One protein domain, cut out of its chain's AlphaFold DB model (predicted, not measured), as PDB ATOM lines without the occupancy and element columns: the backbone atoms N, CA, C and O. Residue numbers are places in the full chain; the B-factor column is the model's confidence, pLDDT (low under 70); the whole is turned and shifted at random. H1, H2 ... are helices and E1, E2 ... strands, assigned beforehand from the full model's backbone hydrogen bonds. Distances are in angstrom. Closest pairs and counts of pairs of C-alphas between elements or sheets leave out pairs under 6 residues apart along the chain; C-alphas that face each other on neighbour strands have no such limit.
ATOM      1  N   LYS A   5     153.687 200.320 106.784       69.81
ATOM      2  CA  LYS A   5     152.406 199.606 106.845       69.81
ATOM      3  C   LYS A   5     151.188 200.508 107.108       69.81
ATOM      4  O   LYS A   5     150.187 200.384 106.418       69.81
ATOM      5  N   GLY A   6     151.272 201.441 108.058       83.94
ATOM      6  CA  GLY A   6     150.167 202.360 108.355       83.94
ATOM      7  C   GLY A   6     149.927 203.393 107.251       83.94
ATOM      8  O   GLY A   6     148.795 203.818 107.039       83.94
ATOM      9  N   TYR A   7     150.979 203.782 106.526       85.88
ATOM     10  CA  TYR A   7     150.837 204.670 105.371       85.88
ATOM     11  C   TYR A   7     150.239 203.941 104.162       85.88
ATOM     12  O   TYR A   7     149.373 204.495 103.490       85.88
ATOM     13  N   LEU A   8     150.626 202.681 103.925       87.75
ATOM     14  CA  LEU A   8     149.991 201.828 102.920       87.75
ATOM     15  C   LEU A   8     148.490 201.675 103.176       87.75
ATOM     16  O   LEU A   8     147.704 201.911 102.263       87.75
ATOM     17  N   ASP A   9     148.098 201.327 104.404       90.12
ATOM     18  CA  ASP A   9     146.686 201.163 104.766       90.12
ATOM     19  C   ASP A   9     145.892 202.458 104.519       90.12
ATOM     20  O   ASP A   9     144.814 202.417 103.927       90.12
ATOM     21  N   PHE A  10     146.464 203.618 104.866       91.19
ATOM     22  CA  PHE A  10     145.864 204.923 104.575       91.19
ATOM     23  C   PHE A  10     145.659 205.150 103.070       91.19
ATOM     24  O   PHE A  10     144.576 205.547 102.647       91.19
ATOM     25  N   ILE A  11     146.673 204.879 102.241       91.38
ATOM     26  CA  ILE A  11     146.564 205.041 100.785       91.38
ATOM     27  C   ILE A  11     145.521 204.081 100.198       91.38
ATOM     28  O   ILE A  11     144.718 204.492  99.364       91.38
ATOM     29  N   LEU A  12     145.493 202.823 100.642       91.50
ATOM     30  CA  LEU A  12     144.507 201.841 100.181       91.50
ATOM     31  C   LEU A  12     143.076 202.231 100.571       91.50
ATOM     32  O   LEU A  12     142.163 202.030  99.774       91.50
ATOM     33  N   GLU A  13     142.880 202.832 101.746       94.25
ATOM     34  CA  GLU A  13     141.579 203.353 102.172       94.25
ATOM     35  C   GLU A  13     141.086 204.471 101.239       94.25
ATOM     36  O   GLU A  13     139.942 204.435 100.786       94.25
ATOM     37  N   GLN A  14     141.956 205.421 100.875       93.44
ATOM     38  CA  GLN A  14     141.605 206.500  99.937       93.44
ATOM     39  C   GLN A  14     141.284 205.983  98.526       93.44
ATOM     40  O   GLN A  14     140.509 206.598  97.798       93.44
ATOM     41  N   LEU A  15     141.876 204.856  98.127       93.06
ATOM     42  CA  LEU A  15     141.660 204.234  96.818       93.06
ATOM     43  C   LEU A  15     140.547 203.175  96.837       93.06
ATOM     44  O   LEU A  15     140.348 202.497  95.831       93.06
ATOM     45  N   SER A  16     139.821 203.025  97.946       93.06
ATOM     46  CA  SER A  16     138.842 201.945  98.140       93.06
ATOM     47  C   SER A  16     137.654 201.983  97.170       93.06
ATOM     48  O   SER A  16     137.066 200.941  96.889       93.06
ATOM     49  N   GLU A  17     137.333 203.150  96.605       95.38
ATOM     50  CA  GLU A  17     136.294 203.306  95.577       95.38
ATOM     51  C   GLU A  17     136.758 202.876  94.170       95.38
ATOM     52  O   GLU A  17     135.944 202.769  93.251       95.38
ATOM     53  N   LEU A  18     138.058 202.626  93.969       93.69
ATOM     54  CA  LEU A  18     138.596 202.163  92.692       93.69
ATOM     55  C   LEU A  18     138.513 200.640  92.583       93.69
ATOM     56  O   LEU A  18     139.148 199.896  93.331       93.69
ATOM     57  N   GLU A  19     137.799 200.163  91.567       92.75
ATOM     58  CA  GLU A  19     137.783 198.741  91.229       92.75
ATOM     59  C   GLU A  19     139.167 198.246  90.781       92.75
ATOM     60  O   GLU A  19     139.896 198.933  90.063       92.75
ATOM     61  N   GLU A  20     139.509 197.011  91.161       94.00
ATOM     62  CA  GLU A  20     140.763 196.341  90.784       94.00
ATOM     63  C   GLU A  20     142.048 197.061  91.247       94.00
ATOM     64  O   GLU A  20     143.100 196.947  90.600       94.00
ATOM     65  N   ILE A  21     141.991 197.785  92.372       94.94
ATOM     66  CA  ILE A  21     143.194 198.231  93.081       94.94
ATOM     67  C   ILE A  21     143.818 197.046  93.837       94.94
ATOM     68  O   ILE A  21     143.151 196.327  94.578       94.94
ATOM     69  N   THR A  22     145.110 196.802  93.628       93.75
ATOM     70  CA  THR A  22     145.870 195.756  94.335       93.75
ATOM     71  C   THR A  22     147.265 196.271  94.670       93.75
ATOM     72  O   THR A  22     147.752 197.200  94.031       93.75
ATOM     73  N   HIS A  23     147.929 195.689  95.665       93.06
ATOM     74  CA  HIS A  23     149.313 196.032  95.989       93.06
ATOM     75  C   HIS A  23     150.168 194.772  96.141       93.06
ATOM     76  O   HIS A  23     149.650 193.674  96.362       93.06
ATOM     77  N   ARG A  24     151.485 194.931  96.010       91.62
ATOM     78  CA  ARG A  24     152.462 193.874  96.274       91.62
ATOM     79  C   ARG A  24     153.690 194.446  96.963       91.62
ATOM     80  O   ARG A  24     154.379 195.278  96.378       91.62
ATOM     81  N   SER A  25     154.013 193.901  98.130       87.88
ATOM     82  CA  SER A  25     155.255 194.211  98.832       87.88
ATOM     83  C   SER A  25     156.448 193.477  98.200       87.88
ATOM     84  O   SER A  25     156.410 192.258  97.990       87.88
ATOM     85  N   MET A  26     157.526 194.201  97.903       86.31
ATOM     86  CA  MET A  26     158.822 193.695  97.444       86.31
ATOM     87  C   MET A  26     159.943 194.400  98.215       86.31
ATOM     88  O   MET A  26     160.061 195.612  98.145       86.31
ATOM     89  N   MET A  27     160.777 193.647  98.945       80.62
ATOM     90  CA  MET A  27     161.966 194.170  99.655       80.62
ATOM     91  C   MET A  27     161.728 195.429 100.526       80.62
ATOM     92  O   MET A  27     162.607 196.273 100.635       80.62
ATOM     93  N   GLY A  28     160.570 195.546 101.186       77.31
ATOM     94  CA  GLY A  28     160.244 196.706 102.037       77.31
ATOM     95  C   GLY A  28     159.595 197.883 101.299       77.31
ATOM     96  O   GLY A  28     159.300 198.899 101.917       77.31
ATOM     97  N   GLU A  29     159.336 197.727 100.004       84.94
ATOM     98  CA  GLU A  29     158.597 198.669  99.167       84.94
ATOM     99  C   GLU A  29     157.237 198.062  98.800       84.94
ATOM    100  O   GLU A  29     157.142 196.859  98.549       84.94
ATOM    101  N   ASP A  30     156.183 198.871  98.721       90.12
ATOM    102  CA  ASP A  30     154.851 198.419  98.305       90.12
ATOM    103  C   ASP A  30     154.491 198.984  96.935       90.12
ATOM    104  O   ASP A  30     154.286 200.184  96.782       90.12
ATOM    105  N   ILE A  31     154.372 198.124  95.923       92.88
ATOM    106  CA  ILE A  31     153.976 198.525  94.565       92.88
ATOM    107  C   ILE A  31     152.454 198.485  94.449       92.88
ATOM    108  O   ILE A  31     151.842 197.455  94.734       92.88
ATOM    109  N   ILE A  32     151.853 199.570  93.962       93.94
ATOM    110  CA  ILE A  32     150.407 199.713  93.761       93.94
ATOM    111  C   ILE A  32     150.062 199.481  92.289       93.94
ATOM    112  O   ILE A  32     150.642 200.081  91.375       93.94
ATOM    113  N   TYR A  33     149.065 198.633  92.070       96.00
ATOM    114  CA  TYR A  33     148.523 198.276  90.772       96.00
ATOM    115  C   TYR A  33     147.068 198.718  90.656       96.00
ATOM    116  O   TYR A  33     146.260 198.462  91.545       96.00
ATOM    117  N   TYR A  34     146.718 199.280  89.504       95.94
ATOM    118  CA  TYR A  34     145.343 199.538  89.092       95.94
ATOM    119  C   TYR A  34     145.105 198.875  87.738       95.94
ATOM    120  O   TYR A  34     145.850 199.129  86.785       95.94
ATOM    121  N   ARG A  35     144.107 197.985  87.644       94.94
ATOM    122  CA  ARG A  35     143.785 197.246  86.403       94.94
ATOM    123  C   ARG A  35     145.024 196.616  85.754       94.94
ATOM    124  O   ARG A  35     145.274 196.754  84.555       94.94
ATOM    125  N   ARG A  36     145.835 195.949  86.585       92.62
ATOM    126  CA  ARG A  36     147.089 195.260  86.213       92.62
ATOM    127  C   ARG A  36     148.216 196.172  85.700       92.62
ATOM    128  O   ARG A  36     149.216 195.662  85.199       92.62
ATOM    129  N   LYS A  37     148.090 197.495  85.829       94.44
ATOM    130  CA  LYS A  37     149.152 198.467  85.526       94.44
ATOM    131  C   LYS A  37     149.735 199.016  86.817       94.44
ATOM    132  O   LYS A  37     148.991 199.273  87.755       94.44
ATOM    133  N   ILE A  38     151.049 199.219  86.849       93.56
ATOM    134  CA  ILE A  38     151.711 199.893  87.970       93.56
ATOM    135  C   ILE A  38     151.317 201.370  87.928       93.56
ATOM    136  O   ILE A  38     151.474 202.017  86.891       93.56
ATOM    137  N   VAL A  39     150.794 201.880  89.040       94.12
ATOM    138  CA  VAL A  39     150.372 203.285  89.177       94.12
ATOM    139  C   VAL A  39     151.132 204.035  90.264       94.12
ATOM    140  O   VAL A  39     151.102 205.261  90.287       94.12
ATOM    141  N   GLY A  40     151.850 203.324  91.132       91.75
ATOM    142  CA  GLY A  40     152.677 203.941  92.159       91.75
ATOM    143  C   GLY A  40     153.453 202.918  92.975       91.75
ATOM    144  O   GLY A  40     153.304 201.709  92.789       91.75
ATOM    145  N   GLY A  41     154.270 203.428  93.887       90.31
ATOM    146  CA  GLY A  41     154.985 202.640  94.879       90.31
ATOM    147  C   GLY A  41     155.177 203.451  96.156       90.31
ATOM    148  O   GLY A  41     155.345 204.670  96.093       90.31
ATOM    149  N   ILE A  42     155.115 202.783  97.301       87.94
ATOM    150  CA  ILE A  42     155.434 203.346  98.609       87.94
ATOM    151  C   ILE A  42     156.821 202.844  98.984       87.94
ATOM    152  O   ILE A  42     157.049 201.641  99.094       87.94
ATOM    153  N   TYR A  43     157.734 203.790  99.168       86.00
ATOM    154  CA  TYR A  43     159.140 203.535  99.438       86.00
ATOM    155  C   TYR A  43     159.460 204.061 100.830       86.00
ATOM    156  O   TYR A  43     159.452 205.275 101.050       86.00
ATOM    157  N   ASP A  44     159.728 203.158 101.771       76.00
ATOM    158  CA  ASP A  44     160.218 203.544 103.092       76.00
ATOM    159  C   ASP A  44     161.727 203.783 103.018       76.00
ATOM    160  O   ASP A  44     162.547 202.927 103.355       76.00
TER     161      ASP A  44
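What this domain is: This is residues 5 to 44 of the 47 residues of an uncharacterized protein of Veillonella parvula (UniProt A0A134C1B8). One short helix, H1, lies over one face of a small twisted sheet of three strands, running along them, and the other face is bare. The helix comes first, a link of six residues folds the backbone back to the sheet, and two hairpins in a row then make the sheet. The printed part has 40 residues, with one named helix and three named strands that follow along the chain as H1, E1, E2, E3; the sheet order is E1, E2, E3, all antiparallel, and the class is mixed, helices and strands. It is compact, with a radius of gyration of the C-alphas of 9.6 A, and flat, spanning 25 by 19 by 11 A.

Where its parts are: Find C-alpha 5 at (152.406, 199.606, 106.845); from there H1, residues 5 to 14, runs 14.6 A. E1, residues 21 to 26, begins at C-alpha 21 at (143.194, 198.231, 93.081) and runs 16.8 A. E2, residues 29 to 34, covers 16.7 A. E3, residues 37 to 43, covers 17.9 A and ends at C-alpha 43 at (159.140, 203.535, 99.438).

How they stand to each other: H1 is on the sheet at a height of 9.7 A, over E2 and along the strands, at 13 degrees to E2 on the local plane. Look at Leu 8: its C-alpha is 7.1 A from that of Ile 42 in E3, the closest pair of H1 and E3. In H1 every O i to N i+4 pair is within hydrogen-bond range. The strands form a meander, each the antiparallel neighbour of the one before. In the hairpin E1 and E2, at 156 degrees, N 24 and O 31 are within hydrogen-bond range at 2.9 A. In the hairpin E2 and E3, at 155 degrees, N 32 and O 40 are at 2.8 A.

The domain as a whole: The C-alphas farthest apart, those of Glu 17 and Met 27, are 27.6 A apart. The printed part has no cut and no long link. The sheet is only just strongly twisted, its C-alphas lying up to 4.4 A off the best plane. Mean pLDDT of the printed part is 90.1, and residue 5 is under 70.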